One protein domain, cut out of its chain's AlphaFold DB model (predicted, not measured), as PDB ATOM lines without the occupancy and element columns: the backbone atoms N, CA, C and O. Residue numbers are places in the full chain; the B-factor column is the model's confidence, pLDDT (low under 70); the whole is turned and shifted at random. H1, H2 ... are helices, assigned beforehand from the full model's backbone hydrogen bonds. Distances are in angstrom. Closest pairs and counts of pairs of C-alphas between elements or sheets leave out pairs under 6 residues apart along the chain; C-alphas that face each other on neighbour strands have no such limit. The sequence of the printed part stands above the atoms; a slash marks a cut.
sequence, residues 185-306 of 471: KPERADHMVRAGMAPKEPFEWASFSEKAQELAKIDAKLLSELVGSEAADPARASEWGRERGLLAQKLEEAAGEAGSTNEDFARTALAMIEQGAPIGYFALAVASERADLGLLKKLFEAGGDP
ATOM      1  N   LYS A 185      -4.188  26.815  48.960       95.88
ATOM      2  CA  LYS A 185      -4.550  27.731  47.860       95.88
ATOM      3  C   LYS A 185      -3.563  28.908  47.749       95.88
ATOM      4  O   LYS A 185      -3.980  30.064  47.846       95.88
ATOM      5  N   PRO A 186      -2.246  28.651  47.620       96.06
ATOM      6  CA  PRO A 186      -1.201  29.677  47.695       96.06
ATOM      7  C   PRO A 186      -1.331  30.777  46.631       96.06
ATOM      8  O   PRO A 186      -0.964  31.918  46.890       96.06
ATOM      9  N   GLU A 187      -1.913  30.482  45.467       95.81
ATOM     10  CA  GLU A 187      -2.182  31.459  44.404       95.81
ATOM     11  C   GLU A 187      -3.072  32.624  44.868       95.81
ATOM     12  O   GLU A 187      -2.998  33.734  44.337       95.81
ATOM     13  N   ARG A 188      -3.884  32.411  45.911       95.75
ATOM     14  CA  ARG A 188      -4.741  33.454  46.484       95.75
ATOM     15  C   ARG A 188      -3.955  34.531  47.221       95.75
ATOM     16  O   ARG A 188      -4.456  35.648  47.317       95.75
ATOM     17  N   ALA A 189      -2.740  34.239  47.688       94.88
ATOM     18  CA  ALA A 189      -1.881  35.236  48.325       94.88
ATOM     19  C   ALA A 189      -1.518  36.366  47.346       94.88
ATOM     20  O   ALA A 189      -1.578  37.540  47.706       94.88
ATOM     21  N   ASP A 190      -1.254  36.042  46.077       94.44
ATOM     22  CA  ASP A 190      -0.974  37.054  45.053       94.44
ATOM     23  C   ASP A 190      -2.211  37.908  44.742       94.44
ATOM     24  O   ASP A 190      -2.105  39.122  44.552       94.44
ATOM     25  N   HIS A 191      -3.405  37.308  44.740       94.75
ATOM     26  CA  HIS A 191      -4.654  38.058  44.583       94.75
ATOM     27  C   HIS A 191      -4.895  39.015  45.760       94.75
ATOM     28  O   HIS A 191      -5.312  40.152  45.543       94.75
ATOM     29  N   MET A 192      -4.595  38.585  46.991       93.12
ATOM     30  CA  MET A 192      -4.663  39.437  48.184       93.12
ATOM     31  C   MET A 192      -3.702  40.625  48.081       93.12
ATOM     32  O   MET A 192      -4.122  41.765  48.280       93.12
ATOM     33  N   VAL A 193      -2.440  40.385  47.705       91.94
ATOM     34  CA  VAL A 193      -1.445  41.454  47.505       91.94
ATOM     35  C   VAL A 193      -1.934  42.461  46.464       91.94
ATOM     36  O   VAL A 193      -1.930  43.660  46.735       91.94
ATOM     37  N   ARG A 194      -2.466  41.997  45.325       91.25
ATOM     38  CA  ARG A 194      -3.053  42.869  44.286       91.25
ATOM     39  C   ARG A 194      -4.303  43.620  44.746       91.25
ATOM     40  O   ARG A 194      -4.633  44.669  44.200       91.25
ATOM     41  N   ALA A 195      -5.008  43.117  45.757       90.12
ATOM     42  CA  ALA A 195      -6.112  43.827  46.396       90.12
ATOM     43  C   ALA A 195      -5.635  44.872  47.430       90.12
ATOM     44  O   ALA A 195      -6.461  45.575  48.019       90.12
ATOM     45  N   GLY A 196      -4.321  44.997  47.644       87.19
ATOM     46  CA  GLY A 196      -3.704  45.891  48.623       87.19
ATOM     47  C   GLY A 196      -3.624  45.307  50.033       87.19
ATOM     48  O   GLY A 196      -3.533  46.052  51.004       87.19
ATOM     49  N   MET A 197      -3.695  43.980  50.171       86.75
ATOM     50  CA  MET A 197      -3.458  43.269  51.433       86.75
ATOM     51  C   MET A 197      -1.988  42.854  51.499       86.75
ATOM     52  O   MET A 197      -1.667  41.680  51.353       86.75
ATOM     53  N   ALA A 198      -1.084  43.819  51.644       87.00
ATOM     54  CA  ALA A 198       0.352  43.569  51.643       87.00
ATOM     55  C   ALA A 198       1.050  44.322  52.786       87.00
ATOM     56  O   ALA A 198       0.632  45.437  53.115       87.00
ATOM     57  N   PRO A 199       2.120  43.751  53.368       85.56
ATOM     58  CA  PRO A 199       3.107  44.529  54.094       85.56
ATOM     59  C   PRO A 199       3.611  45.688  53.228       85.56
ATOM     60  O   PRO A 199       3.876  45.524  52.032       85.56
ATOM     61  N   LYS A 200       3.693  46.867  53.837       78.69
ATOM     62  CA  LYS A 200       4.005  48.139  53.180       78.69
ATOM     63  C   LYS A 200       5.498  48.414  53.154       78.69
ATOM     64  O   LYS A 200       5.959  49.116  52.261       78.69
ATOM     65  N   GLU A 201       6.225  47.873  54.127       80.69
ATOM     66  CA  GLU A 201       7.654  48.107  54.304       80.69
ATOM     67  C   GLU A 201       8.451  46.799  54.155       80.69
ATOM     68  O   GLU A 201       7.989  45.736  54.589       80.69
ATOM     69  N   PRO A 202       9.691  46.844  53.635       81.94
ATOM     70  CA  PRO A 202      10.531  45.652  53.490       81.94
ATOM     71  C   PRO A 202      10.752  44.864  54.794       81.94
ATOM     72  O   PRO A 202      10.780  43.634  54.782       81.94
ATOM     73  N   PHE A 203      10.869  45.539  55.943       83.62
ATOM     74  CA  PHE A 203      11.069  44.855  57.231       83.62
ATOM     75  C   PHE A 203       9.820  44.090  57.702       83.62
ATOM     76  O   PHE A 203       9.931  43.108  58.436       83.62
ATOM     77  N   GLU A 204       8.624  44.507  57.281       85.62
ATOM     78  CA  GLU A 204       7.389  43.798  57.613       85.62
ATOM     79  C   GLU A 204       7.310  42.461  56.869       85.62
ATOM     80  O   GLU A 204       6.854  41.475  57.441       85.62
ATOM     81  N   TRP A 205       7.844  42.390  55.645       88.88
ATOM     82  CA  TRP A 205       8.000  41.131  54.909       88.88
ATOM     83  C   TRP A 205       8.939  40.152  55.616       88.88
ATOM     84  O   TRP A 205       8.646  38.959  55.677       88.88
ATOM     85  N   ALA A 206      10.032  40.643  56.210       89.19
ATOM     86  CA  ALA A 206      10.898  39.808  57.040       89.19
ATOM     87  C   ALA A 206      10.131  39.249  58.251       89.19
ATOM     88  O   ALA A 206      10.171  38.044  58.501       89.19
ATOM     89  N   SER A 207       9.351  40.094  58.933       86.50
ATOM     90  CA  SER A 207       8.516  39.668  60.062       86.50
ATOM     91  C   SER A 207       7.439  38.651  59.656       86.50
ATOM     92  O   SER A 207       7.192  37.704  60.404       86.50
ATOM     93  N   PHE A 208       6.825  38.809  58.481       88.31
ATOM     94  CA  PHE A 208       5.907  37.827  57.900       88.31
ATOM     95  C   PHE A 208       6.604  36.480  57.656       88.31
ATOM     96  O   PHE A 208       6.105  35.429  58.064       88.31
ATOM     97  N   SER A 209       7.789  36.492  57.040       90.06
ATOM     98  CA  SER A 209       8.557  35.271  56.778       90.06
ATOM     99  C   SER A 209       8.996  34.565  58.064       90.06
ATOM    100  O   SER A 209       8.935  33.338  58.131       90.06
ATOM    101  N   GLU A 210       9.410  35.305  59.093       87.38
ATOM    102  CA  GLU A 210       9.716  34.751  60.420       87.38
ATOM    103  C   GLU A 210       8.486  34.075  61.035       87.38
ATOM    104  O   GLU A 210       8.560  32.935  61.492       87.38
ATOM    105  N   LYS A 211       7.321  34.728  60.973       85.00
ATOM    106  CA  LYS A 211       6.060  34.168  61.470       85.00
ATOM    107  C   LYS A 211       5.694  32.859  60.771       85.00
ATOM    108  O   LYS A 211       5.312  31.892  61.432       85.00
ATOM    109  N   ALA A 212       5.822  32.822  59.449       88.44
ATOM    110  CA  ALA A 212       5.589  31.623  58.657       88.44
ATOM    111  C   ALA A 212       6.582  30.498  59.020       88.44
ATOM    112  O   ALA A 212       6.178  29.344  59.153       88.44
ATOM    113  N   GLN A 213       7.852  30.820  59.288       88.19
ATOM    114  CA  GLN A 213       8.832  29.841  59.782       88.19
ATOM    115  C   GLN A 213       8.479  29.292  61.162       88.19
ATOM    116  O   GLN A 213       8.639  28.096  61.386       88.19
ATOM    117  N   GLU A 214       7.981  30.120  62.082       84.44
ATOM    118  CA  GLU A 214       7.519  29.630  63.385       84.44
ATOM    119  C   GLU A 214       6.371  28.624  63.232       84.44
ATOM    120  O   GLU A 214       6.354  27.602  63.916       84.44
ATOM    121  N   LEU A 215       5.446  28.858  62.295       83.06
ATOM    122  CA  LEU A 215       4.382  27.896  61.990       83.06
ATOM    123  C   LEU A 215       4.927  26.606  61.361       83.06
ATOM    124  O   LEU A 215       4.421  25.526  61.649       83.06
ATOM    125  N   ALA A 216       5.986  26.692  60.555       87.50
ATOM    126  CA  ALA A 216       6.638  25.523  59.965       87.50
ATOM    127  C   ALA A 216       7.347  24.619  60.991       87.50
ATOM    128  O   ALA A 216       7.677  23.480  60.668       87.50
ATOM    129  N   LYS A 217       7.565  25.090  62.228       85.88
ATOM    130  CA  LYS A 217       8.101  24.270  63.330       85.88
ATOM    131  C   LYS A 217       7.038  23.402  64.009       85.88
ATOM    132  O   LYS A 217       7.389  22.534  64.807       85.88
ATOM    133  N   ILE A 218       5.754  23.651  63.746       81.38
ATOM    134  CA  ILE A 218       4.652  22.846  64.278       81.38
ATOM    135  C   ILE A 218       4.668  21.490  63.572       81.38
ATOM    136  O   ILE A 218       4.879  21.417  62.363       81.38
ATOM    137  N   ASP A 219       4.410  20.416  64.318       84.69
ATOM    138  CA  ASP A 219       4.194  19.094  63.733       84.69
ATOM    139  C   ASP A 219       3.141  19.159  62.610       84.69
ATOM    140  O   ASP A 219       2.050  19.699  62.797       84.69
ATOM    141  N   ALA A 220       3.467  18.611  61.437       85.12
ATOM    142  CA  ALA A 220       2.647  18.767  60.236       85.12
ATOM    143  C   ALA A 220       1.240  18.172  60.396       85.12
ATOM    144  O   ALA A 220       0.268  18.727  59.880       85.12
ATOM    145  N   LYS A 221       1.114  17.068  61.146       82.12
ATOM    146  CA  LYS A 221      -0.182  16.451  61.430       82.12
ATOM    147  C   LYS A 221      -1.002  17.344  62.356       82.12
ATOM    148  O   LYS A 221      -2.155  17.630  62.042       82.12
ATOM    149  N   LEU A 222      -0.410  17.827  63.447       77.12
ATOM    150  CA  LEU A 222      -1.067  18.773  64.349       77.12
ATOM    151  C   LEU A 222      -1.493  20.050  63.615       77.12
ATOM    152  O   LEU A 222      -2.622  20.502  63.785       77.12
ATOM    153  N   LEU A 223      -0.627  20.616  62.770       78.44
ATOM    154  CA  LEU A 223      -0.959  21.795  61.977       78.44
ATOM    155  C   LEU A 223      -2.131  21.509  61.035       78.44
ATOM    156  O   LEU A 223      -3.077  22.288  61.012       78.44
ATOM    157  N   SER A 224      -2.104  20.381  60.320       79.38
ATOM    158  CA  SER A 224      -3.182  19.970  59.411       79.38
ATOM    159  C   SER A 224      -4.519  19.794  60.133       79.38
ATOM    160  O   SER A 224      -5.554  20.216  59.618       79.38
ATOM    161  N   GLU A 225      -4.505  19.223  61.343       72.69
ATOM    162  CA  GLU A 225      -5.686  19.102  62.205       72.69
ATOM    163  C   GLU A 225      -6.200  20.482  62.644       72.69
ATOM    164  O   GLU A 225      -7.383  20.781  62.477       72.69
ATOM    165  N   LEU A 226      -5.311  21.357  63.130       72.25
ATOM    166  CA  LEU A 226      -5.656  22.722  63.540       72.25
ATOM    167  C   LEU A 226      -6.224  23.538  62.378       72.25
ATOM    168  O   LEU A 226      -7.178  24.300  62.558       72.25
ATOM    169  N   VAL A 227      -5.662  23.375  61.176       76.38
ATOM    170  CA  VAL A 227      -6.085  24.106  59.981       76.38
ATOM    171  C   VAL A 227      -7.208  23.450  59.194       76.38
ATOM    172  O   VAL A 227      -7.806  24.100  58.335       76.38
ATOM    173  N   GLY A 228      -7.553  22.202  59.499       76.31
ATOM    174  CA  GLY A 228      -8.493  21.421  58.700       76.31
ATOM    175  C   GLY A 228      -8.079  21.373  57.227       76.31
ATOM    176  O   GLY A 228      -8.896  21.656  56.352       76.31
ATOM    177  N   SER A 229      -6.790  21.153  56.964       83.06
ATOM    178  CA  SER A 229      -6.211  21.088  55.619       83.06
ATOM    179  C   SER A 229      -4.891  20.326  55.659       83.06
ATOM    180  O   SER A 229      -3.944  20.768  56.301       83.06
ATOM    181  N   GLU A 230      -4.815  19.208  54.939       87.50
ATOM    182  CA  GLU A 230      -3.576  18.429  54.765       87.50
ATOM    183  C   GLU A 230      -2.577  19.113  53.818       87.50
ATOM    184  O   GLU A 230      -1.415  18.727  53.742       87.50
ATOM    185  N   ALA A 231      -3.023  20.146  53.099       91.62
ATOM    186  CA  ALA A 231      -2.218  20.915  52.156       91.62
ATOM    187  C   ALA A 231      -1.549  22.144  52.801       91.62
ATOM    188  O   ALA A 231      -1.148  23.065  52.092       91.62
ATOM    189  N   ALA A 232      -1.481  22.202  54.136       89.06
ATOM    190  CA  ALA A 232      -0.883  23.320  54.852       89.06
ATOM    191  C   ALA A 232       0.632  23.398  54.618       89.06
ATOM    192  O   ALA A 232       1.363  22.479  54.982       89.06
ATOM    193  N   ASP A 233       1.104  24.519  54.070       95.06
ATOM    194  CA  ASP A 233       2.520  24.707  53.730       95.06
ATOM    195  C   ASP A 233       3.071  26.069  54.206       95.06
ATOM    196  O   ASP A 233       3.294  26.996  53.420       95.06
ATOM    197  N   PRO A 234       3.292  26.235  55.523       90.81
ATOM    198  CA  PRO A 234       3.861  27.466  56.070       90.81
ATOM    199  C   PRO A 234       5.318  27.710  55.629       90.81
ATOM    200  O   PRO A 234       5.772  28.855  55.629       90.81
ATOM    201  N   ALA A 235       6.060  26.674  55.221       94.25
ATOM    202  CA  ALA A 235       7.422  26.836  54.712       94.25
ATOM    203  C   ALA A 235       7.414  27.580  53.369       94.25
ATOM    204  O   ALA A 235       8.135  28.569  53.207       94.25
ATOM    205  N   ARG A 236       6.521  27.179  52.456       96.31
ATOM    206  CA  ARG A 236       6.285  27.892  51.197       96.31
ATOM    207  C   ARG A 236       5.765  29.308  51.418       96.31
ATOM    208  O   ARG A 236       6.178  30.211  50.698       96.31
ATOM    209  N   ALA A 237       4.923  29.532  52.433       94.12
ATOM    210  CA  ALA A 237       4.510  30.887  52.812       94.12
ATOM    211  C   ALA A 237       5.724  31.761  53.164       94.12
ATOM    212  O   ALA A 237       5.838  32.889  52.688       94.12
ATOM    213  N   SER A 238       6.670  31.231  53.952       94.25
ATOM    214  CA  SER A 238       7.891  31.964  54.291       94.25
ATOM    215  C   SER A 238       8.737  32.285  53.065       94.25
ATOM    216  O   SER A 238       9.282  33.387  53.018       94.25
ATOM    217  N   GLU A 239       8.926  31.336  52.145       96.94
ATOM    218  CA  GLU A 239       9.713  31.533  50.920       96.94
ATOM    219  C   GLU A 239       9.080  32.602  50.031       96.94
ATOM    220  O   GLU A 239       9.737  33.595  49.719       96.94
ATOM    221  N   TRP A 240       7.779  32.472  49.762       96.62
ATOM    222  CA  TRP A 240       6.996  33.462  49.025       96.62
ATOM    223  C   TRP A 240       7.110  34.861  49.650       96.62
ATOM    224  O   TRP A 240       7.343  35.841  48.946       96.62
ATOM    225  N   GLY A 241       7.039  34.966  50.981       94.88
ATOM    226  CA  GLY A 241       7.226  36.235  51.688       94.88
ATOM    227  C   GLY A 241       8.594  36.882  51.446       94.88
ATOM    228  O   GLY A 241       8.671  38.093  51.239       94.88
ATOM    229  N   ARG A 242       9.673  36.085  51.403       95.44
ATOM    230  CA  ARG A 242      11.026  36.593  51.112       95.44
ATOM    231  C   ARG A 242      11.133  37.077  49.669       95.44
ATOM    232  O   ARG A 242      11.689  38.145  49.434       95.44
ATOM    233  N   GLU A 243      10.587  36.323  48.717       95.69
ATOM    234  CA  GLU A 243      10.563  36.710  47.301       95.69
ATOM    235  C   GLU A 243       9.820  38.035  47.092       95.69
ATOM    236  O   GLU A 243      10.325  38.937  46.419       95.69
ATOM    237  N   ARG A 244       8.647  38.187  47.719       94.94
ATOM    238  CA  ARG A 244       7.847  39.419  47.669       94.94
ATOM    239  C   ARG A 244       8.562  40.594  48.331       94.94
ATOM    240  O   ARG A 244       8.580  41.677  47.751       94.94
ATOM    241  N   GLY A 245       9.216  40.376  49.473       93.44
ATOM    242  CA  GLY A 245      10.045  41.389  50.132       93.44
ATOM    243  C   GLY A 245      11.213  41.866  49.261       93.44
ATOM    244  O   GLY A 245      11.437  43.069  49.144       93.44
ATOM    245  N   LEU A 246      11.907  40.949  48.577       95.00
ATOM    246  CA  LEU A 246      12.982  41.291  47.636       95.00
ATOM    247  C   LEU A 246      12.466  42.077  46.423       95.00
ATOM    248  O   LEU A 246      13.131  42.999  45.960       95.00
ATOM    249  N   LEU A 247      11.289  41.726  45.896       94.69
ATOM    250  CA  LEU A 247      10.662  42.484  44.810       94.69
ATOM    251  C   LEU A 247      10.240  43.890  45.256       94.69
ATOM    252  O   LEU A 247      10.450  44.837  44.502       94.69
ATOM    253  N   ALA A 248       9.692  44.034  46.467       92.50
ATOM    254  CA  ALA A 248       9.359  45.338  47.041       92.50
ATOM    255  C   ALA A 248      10.610  46.216  47.179       92.50
ATOM    256  O   ALA A 248      10.613  47.357  46.725       92.50
ATOM    257  N   GLN A 249      11.700  45.655  47.713       93.62
ATOM    258  CA  GLN A 249      12.978  46.355  47.833       93.62
ATOM    259  C   GLN A 249      13.510  46.809  46.466       93.62
ATOM    260  O   GLN A 249      13.881  47.967  46.311       93.62
ATOM    261  N   LYS A 250      13.494  45.938  45.449       93.88
ATOM    262  CA  LYS A 250      13.925  46.306  44.089       93.88
ATOM    263  C   LYS A 250      13.072  47.416  43.478       93.88
ATOM    264  O   LYS A 250      13.595  48.246  42.743       93.88
ATOM    265  N   LEU A 251      11.767  47.429  43.759       93.50
ATOM    266  CA  LEU A 251      10.878  48.499  43.311       93.50
ATOM    267  C   LEU A 251      11.214  49.828  43.999       93.50
ATOM    268  O   LEU A 251      11.200  50.869  43.343       93.50
ATOM    269  N   GLU A 252      11.549  49.799  45.290       91.56
ATOM    270  CA  GLU A 252      12.019  50.979  46.025       91.56
ATOM    271  C   GLU A 252      13.367  51.488  45.500       91.56
ATOM    272  O   GLU A 252      13.517  52.686  45.260       91.56
ATOM    273  N   GLU A 253      14.321  50.590  45.257       92.06
ATOM    274  CA  GLU A 253      15.619  50.914  44.654       92.06
ATOM    275  C   GLU A 253      15.429  51.548  43.269       92.06
ATOM    276  O   GLU A 253      15.944  52.636  43.016       92.06
ATOM    277  N   ALA A 254      14.594  50.952  42.410       91.75
ATOM    278  CA  ALA A 254      14.284  51.494  41.087       91.75
ATOM    279  C   ALA A 254      13.613  52.877  41.146       91.75
ATOM    280  O   ALA A 254      13.865  53.724  40.290       91.75
ATOM    281  N   ALA A 255      12.763  53.120  42.146       90.06
ATOM    282  CA  ALA A 255      12.165  54.431  42.379       90.06
ATOM    283  C   ALA A 255      13.210  55.467  42.835       90.06
ATOM    284  O   ALA A 255      13.123  56.627  42.441       90.06
ATOM    285  N   GLY A 256      14.219  55.052  43.610       88.38
ATOM    286  CA  GLY A 256      15.268  55.935  44.135       88.38
ATOM    287  C   GLY A 256      16.359  56.257  43.119       88.38
ATOM    288  O   GLY A 256      16.889  57.365  43.101       88.38
ATOM    289  N   GLU A 257      16.663  55.306  42.239       86.81
ATOM    290  CA  GLU A 257      17.633  55.452  41.148       86.81
ATOM    291  C   GLU A 257      17.074  56.183  39.929       86.81
ATOM    292  O   GLU A 257      17.825  56.489  39.000       86.81
ATOM    293  N   ALA A 258      15.770  56.467  39.903       74.81
ATOM    294  CA  ALA A 258      15.121  57.154  38.802       74.81
ATOM    295  C   ALA A 258      15.595  58.624  38.731       74.81
ATOM    296  O   ALA A 258      14.878  59.550  39.082       74.81
ATOM    297  N   GLY A 259      16.820  58.856  38.269       58.31
ATOM    298  CA  GLY A 259      17.466  60.163  38.203       58.31
ATOM    299  C   GLY A 259      17.429  60.834  36.830       58.31
ATOM    300  O   GLY A 259      18.076  61.866  36.678       58.31
ATOM    301  N   SER A 260      16.741  60.292  35.809       55.75
ATOM    302  CA  SER A 260      16.858  60.869  34.454       55.75
ATOM    303  C   SER A 260      15.643  60.825  33.516       55.75
ATOM    304  O   SER A 260      15.522  61.760  32.728       55.75
ATOM    305  N   THR A 261      14.711  59.859  33.569       71.19
ATOM    306  CA  THR A 261      13.466  59.930  32.759       71.19
ATOM    307  C   THR A 261      12.247  59.297  33.453       71.19
ATOM    308  O   THR A 261      12.372  58.378  34.269       71.19
ATOM    309  N   ASN A 262      11.042  59.793  33.137       74.00
ATOM    310  CA  ASN A 262       9.776  59.233  33.638       74.00
ATOM    311  C   ASN A 262       9.481  57.841  33.051       74.00
ATOM    312  O   ASN A 262       8.971  56.969  33.751       74.00
ATOM    313  N   GLU A 263       9.853  57.613  31.790       84.25
ATOM    314  CA  GLU A 263       9.502  56.399  31.045       84.25
ATOM    315  C   GLU A 263      10.233  55.146  31.550       84.25
ATOM    316  O   GLU A 263       9.627  54.074  31.649       84.25
ATOM    317  N   ASP A 264      11.513  55.264  31.920       86.88
ATOM    318  CA  ASP A 264      12.306  54.118  32.379       86.88
ATOM    319  C   ASP A 264      11.827  53.585  33.735       86.88
ATOM    320  O   ASP A 264      11.745  52.364  33.928       86.88
ATOM    321  N   PHE A 265      11.445  54.484  34.649       90.94
ATOM    322  CA  PHE A 265      10.858  54.091  35.929       90.94
ATOM    323  C   PHE A 265       9.488  53.448  35.729       90.94
ATOM    324  O   PHE A 265       9.266  52.348  36.228       90.94
ATOM    325  N   ALA A 266       8.595  54.075  34.954       93.31
ATOM    326  CA  ALA A 266       7.259  53.537  34.717       93.31
ATOM    327  C   ALA A 266       7.314  52.121  34.125       93.31
ATOM    328  O   ALA A 266       6.627  51.220  34.605       93.31
ATOM    329  N   ARG A 267       8.179  51.886  33.129       93.31
ATOM    330  CA  ARG A 267       8.373  50.554  32.539       93.31
ATOM    331  C   ARG A 267       8.880  49.541  33.568       93.31
ATOM    332  O   ARG A 267       8.341  48.440  33.650       93.31
ATOM    333  N   THR A 268       9.896  49.909  34.348       93.25
ATOM    334  CA  THR A 268      10.489  49.033  35.373       93.25
ATOM    335  C   THR A 268       9.484  48.698  36.473       93.25
ATOM    336  O   THR A 268       9.306  47.527  36.805       93.25
ATOM    337  N   ALA A 269       8.771  49.704  36.984       94.50
ATOM    338  CA  ALA A 269       7.754  49.535  38.012       94.50
ATOM    339  C   ALA A 269       6.642  48.590  37.545       94.50
ATOM    340  O   ALA A 269       6.307  47.641  38.250       94.50
ATOM    341  N   LEU A 270       6.121  48.784  36.328       95.31
ATOM    342  CA  LEU A 270       5.085  47.914  35.768       95.31
ATOM    343  C   LEU A 270       5.568  46.469  35.591       95.31
ATOM    344  O   LEU A 270       4.860  45.549  35.991       95.31
ATOM    345  N   ALA A 271       6.791  46.261  35.097       95.44
ATOM    346  CA  ALA A 271       7.364  44.920  34.965       95.44
ATOM    347  C   ALA A 271       7.549  44.213  36.324       95.44
ATOM    348  O   ALA A 271       7.397  42.994  36.419       95.44
ATOM    349  N   MET A 272       7.877  44.953  37.388       95.31
ATOM    350  CA  MET A 272       7.976  44.405  38.747       95.31
ATOM    351  C   MET A 272       6.597  44.081  39.330       95.31
ATOM    352  O   MET A 272       6.412  43.027  39.938       95.31
ATOM    353  N   ILE A 273       5.603  44.937  39.099       94.12
ATOM    354  CA  ILE A 273       4.214  44.706  39.518       94.12
ATOM    355  C   ILE A 273       3.633  43.462  38.838       94.12
ATOM    356  O   ILE A 273       2.973  42.654  39.492       94.12
ATOM    357  N   GLU A 274       3.921  43.252  37.552       94.06
ATOM    358  CA  GLU A 274       3.536  42.036  36.823       94.06
ATOM    359  C   GLU A 274       4.146  40.772  37.447       94.06
ATOM    360  O   GLU A 274       3.476  39.739  37.527       94.06
ATOM    361  N   GLN A 275       5.367  40.871  37.982       94.31
ATOM    362  CA  GLN A 275       6.019  39.808  38.758       94.31
ATOM    363  C   GLN A 275       5.438  39.639  40.172       94.31
ATOM    364  O   GLN A 275       5.824  38.709  40.879       94.31
ATOM    365  N   GLY A 276       4.501  40.496  40.590       92.31
ATOM    366  CA  GLY A 276       3.864  40.486  41.906       92.31
ATOM    367  C   GLY A 276       4.615  41.294  42.964       92.31
ATOM    368  O   GLY A 276       4.531  40.961  44.145       92.31
ATOM    369  N   ALA A 277       5.378  42.317  42.565       93.94
ATOM    370  CA  ALA A 277       5.987  43.241  43.513       93.94
ATOM    371  C   ALA A 277       4.905  43.963  44.342       93.94
ATOM    372  O   ALA A 277       3.988  44.558  43.766       93.94
ATOM    373  N   PRO A 278       5.007  43.939  45.680       92.44
ATOM    374  CA  PRO A 278       4.196  44.780  46.550       92.44
ATOM    375  C   PRO A 278       4.482  46.256  46.280       92.44
ATOM    376  O   PRO A 278       5.625  46.644  46.046       92.44
ATOM    377  N   ILE A 279       3.444  47.087  46.347       92.88
ATOM    378  CA  ILE A 279       3.566  48.521  46.081       92.88
ATOM    379  C   ILE A 279       3.739  49.256  47.407       92.88
ATOM    380  O   ILE A 279       2.774  49.471  48.144       92.88
ATOM    381  N   GLY A 280       4.982  49.635  47.694       89.81
ATOM    382  CA  GLY A 280       5.323  50.514  48.807       89.81
ATOM    383  C   GLY A 280       4.958  51.977  48.536       89.81
ATOM    384  O   GLY A 280       4.618  52.380  47.419       89.81
ATOM    385  N   TYR A 281       5.067  52.802  49.575       89.00
ATOM    386  CA  TYR A 281       4.735  54.228  49.507       89.00
ATOM    387  C   TYR A 281       5.645  55.005  48.541       89.00
ATOM    388  O   TYR A 281       5.226  55.998  47.954       89.00
ATOM    389  N   PHE A 282       6.886  54.552  48.355       90.69
ATOM    390  CA  PHE A 282       7.902  55.294  47.615       90.69
ATOM    391  C   PHE A 282       7.613  55.350  46.108       90.69
ATOM    392  O   PHE A 282       7.693  56.415  45.503       90.69
ATOM    393  N   ALA A 283       7.153  54.244  45.513       93.19
ATOM    394  CA  ALA A 283       6.728  54.227  44.112       93.19
ATOM    395  C   ALA A 283       5.525  55.156  43.859       93.19
ATOM    396  O   ALA A 283       5.469  55.835  42.832       93.19
ATOM    397  N   LEU A 284       4.583  55.222  44.811       94.75
ATOM    398  CA  LEU A 284       3.445  56.144  44.760       94.75
ATOM    399  C   LEU A 284       3.900  57.606  44.871       94.75
ATOM    400  O   LEU A 284       3.380  58.455  44.144       94.75
ATOM    401  N   ALA A 285       4.871  57.892  45.743       92.75
ATOM    402  CA  ALA A 285       5.443  59.224  45.912       92.75
ATOM    403  C   ALA A 285       6.101  59.712  44.617       92.75
ATOM    404  O   ALA A 285       5.691  60.734  44.072       92.75
ATOM    405  N   VAL A 286       7.015  58.913  44.055       92.06
ATOM    406  CA  VAL A 286       7.733  59.241  42.815       92.06
ATOM    407  C   VAL A 286       6.770  59.444  41.641       92.06
ATOM    408  O   VAL A 286       6.902  60.415  40.897       92.06
ATOM    409  N   ALA A 287       5.765  58.574  41.480       94.00
ATOM    410  CA  ALA A 287       4.749  58.751  40.439       94.00
ATOM    411  C   ALA A 287       3.954  60.058  40.620       94.00
ATOM    412  O   ALA A 287       3.604  60.716  39.638       94.00
ATOM    413  N   SER A 288       3.693  60.452  41.869       94.62
ATOM    414  CA  SER A 288       2.932  61.661  42.189       94.62
ATOM    415  C   SER A 288       3.736  62.945  41.981       94.62
ATOM    416  O   SER A 288       3.214  63.876  41.373       94.62
ATOM    417  N   GLU A 289       4.992  62.985  42.432       90.81
ATOM    418  CA  GLU A 289       5.913  64.125  42.265       90.81
ATOM    419  C   GLU A 289       6.204  64.410  40.785       90.81
ATOM    420  O   GLU A 289       6.337  65.555  40.370       90.81
ATOM    421  N   ARG A 290       6.205  63.364  39.954       90.00
ATOM    422  CA  ARG A 290       6.366  63.470  38.496       90.00
ATOM    423  C   ARG A 290       5.086  63.816  37.746       90.00
ATOM    424  O   ARG A 290       5.124  63.915  36.520       90.00
ATOM    425  N   ALA A 291       3.959  63.914  38.452       92.50
ATOM    426  CA  ALA A 291       2.624  64.006  37.869       92.50
ATOM    427  C   ALA A 291       2.344  62.916  36.805       92.50
ATOM    428  O   ALA A 291       1.604  63.143  35.844       92.50
ATOM    429  N   ASP A 292       2.903  61.709  36.971       94.00
ATOM    430  CA  ASP A 292       2.643  60.571  36.083       94.00
ATOM    431  C   ASP A 292       1.316  59.902  36.466       94.00
ATOM    432  O   ASP A 292       1.249  58.867  37.137       94.00
ATOM    433  N   LEU A 293       0.221  60.526  36.030       96.50
ATOM    434  CA  LEU A 293      -1.139  60.067  36.315       96.50
ATOM    435  C   LEU A 293      -1.404  58.653  35.777       96.50
ATOM    436  O   LEU A 293      -2.251  57.940  36.316       96.50
ATOM    437  N   GLY A 294      -0.722  58.259  34.696       96.69
ATOM    438  CA  GLY A 294      -0.877  56.947  34.076       96.69
ATOM    439  C   GLY A 294      -0.280  55.848  34.945       96.69
ATOM    440  O   GLY A 294      -0.954  54.858  35.235       96.69
ATOM    441  N   LEU A 295       0.959  56.042  35.398       96.12
ATOM    442  CA  LEU A 295       1.612  55.127  36.327       96.12
ATOM    443  C   LEU A 295       0.883  55.084  37.670       96.12
ATOM    444  O   LEU A 295       0.603  53.997  38.171       96.12
ATOM    445  N   LEU A 296       0.513  56.240  38.226       97.12
ATOM    446  CA  LEU A 296      -0.156  56.320  39.524       97.12
ATOM    447  C   LEU A 296      -1.486  55.544  39.546       97.12
ATOM    448  O   LEU A 296      -1.748  54.795  40.487       97.12
ATOM    449  N   LYS A 297      -2.301  55.648  38.485       97.62
ATOM    450  CA  LYS A 297      -3.530  54.845  38.342       97.62
ATOM    451  C   LYS A 297      -3.231  53.348  38.327       97.62
ATOM    452  O   LYS A 297      -3.849  52.607  39.086       97.62
ATOM    453  N   LYS A 298      -2.247  52.917  37.531       97.06
ATOM    454  CA  LYS A 298      -1.845  51.504  37.452       97.06
ATOM    455  C   LYS A 298      -1.320  50.979  38.788       97.06
ATOM    456  O   LYS A 298      -1.623  49.847  39.150       97.06
ATOM    457  N   LEU A 299      -0.590  51.798  39.548       96.75
ATOM    458  CA  LEU A 299      -0.146  51.450  40.899       96.75
ATOM    459  C   LEU A 299      -1.348  51.210  41.829       96.75
ATOM    460  O   LEU A 299      -1.404  50.193  42.515       96.75
ATOM    461  N   PHE A 300      -2.357  52.085  41.820       96.62
ATOM    462  CA  PHE A 300      -3.560  51.882  42.635       96.62
ATOM    463  C   PHE A 300      -4.415  50.688  42.188       96.62
ATOM    464  O   PHE A 300      -4.959  49.977  43.043       96.62
ATOM    465  N   GLU A 301      -4.526  50.447  40.880       94.94
ATOM    466  CA  GLU A 301      -5.202  49.277  40.302       94.94
ATOM    467  C   GLU A 301      -4.508  47.966  40.693       94.94
ATOM    468  O   GLU A 301      -5.176  46.963  40.938       94.94
ATOM    469  N   ALA A 302      -3.182  47.997  40.827       94.12
ATOM    470  CA  ALA A 302      -2.358  46.872  41.252       94.12
ATOM    471  C   ALA A 302      -2.255  46.694  42.780       94.12
ATOM    472  O   ALA A 302      -1.488  45.852  43.246       94.12
ATOM    473  N   GLY A 303      -3.027  47.454  43.564       91.88
ATOM    474  CA  GLY A 303      -3.114  47.281  45.017       91.88
ATOM    475  C   GLY A 303      -2.304  48.279  45.840       91.88
ATOM    476  O   GLY A 303      -2.243  48.129  47.057       91.88
ATOM    477  N   GLY A 304      -1.724  49.311  45.221       93.50
ATOM    478  CA  GLY A 304      -1.124  50.425  45.951       93.50
ATOM    479  C   GLY A 304      -2.117  51.026  46.947       93.50
ATOM    480  O   GLY A 304      -3.285  51.246  46.617       93.50
ATOM    481  N   ASP A 305      -1.661  51.268  48.175       92.00
ATOM    482  CA  ASP A 305      -2.506  51.828  49.227       92.00
ATOM    483  C   ASP A 305      -2.535  53.366  49.134       92.00
ATOM    484  O   ASP A 305      -1.523  54.010  49.428       92.00
ATOM    485  N   PRO A 306      -3.676  53.989  48.776       93.00
ATOM    486  CA  PRO A 306      -3.808  55.447  48.736       93.00
ATOM    487  C   PRO A 306      -3.820  56.090  50.132       93.00
ATOM    488  O   PRO A 306      -3.832  57.312  50.244       93.00
TER     489      PRO A 306
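What this domain is: This is residues 185 to 306 of the 471 residues of an uncharacterized protein of Curvibacter sp. PD_MW3 (UniProt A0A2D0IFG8). The model is a rod built along one long helix, H4, with H2 folded side by side with it and H5, H6 and H7 gathered at the other end of H4. H3 makes one end of the rod, and H1 lies near H4 without packing on it. The printed part has 122 residues with seven named helices, H1 to H7 in chain order, and no named strand; it is all helix, with 85 of the 122 residues in helices. It is only just loose, close to compact, with a radius of gyration of the C-alphas of 16.5 A, and the C-alphas span 54 by 22 by 20 A.

Where its parts are: Find C-alpha 187 at (-2.182, 31.459, 44.404); there H1 begins, and it runs to residue 194. Next comes H2, residues 202 to 216, which is 21.5 A long from first to last C-alpha. H3 takes residues 220 to 227. Look then for C-alpha 234 at (3.861, 27.466, 56.070), where H4 starts; it runs to residue 256, 32.9 A on. H5, residues 262 to 274, is 18.6 A long. H6 is residues 281 to 289, and H7, residues 293 to 301, ends at C-alpha 301 at (-5.202, 49.277, 40.302).

How they stand to each other: Start from H4, the hub, which touches three helices. H2 touches it at a shallow tilt of 7 degrees, opposite ways, with the closest C-alphas, those of Ser 209 and Ser 238, 4.2 A apart. With residues 247 to 255 alone H4 touches H5, and the two form a helical hairpin at 5 degrees; the closest C-alphas are those of Leu 251 and Ala 269, 6.2 A apart. With residues 251 to 255 alone it touches H6, the same way at a shallow tilt of 27 degrees, Ala 255 to Ala 283 being the closest C-alphas at 5.7 A. H6 and H7 form a second helical hairpin, closest at the C-alphas of Ala 287 and Leu 296, 5.6 A apart. H5 and H7 are close but not clearly touching, with the C-alphas of Ala 266 and Leu 295 closest at 6.1 A. H1 is near H4, and H2 and H3 meet only through their link. In H2 to H7 every O i to N i+4 pair is within hydrogen-bond range; in H1, 3 of 4 are.

The domain as a whole: Look for the two C-alphas farthest apart at Glu 225 and Ser 260, 55.0 A from each other. The printed part has no cut, and no link is long. Mean pLDDT of the printed part is 89.5; residues 259 to 260, between H4 and H5, are under 70.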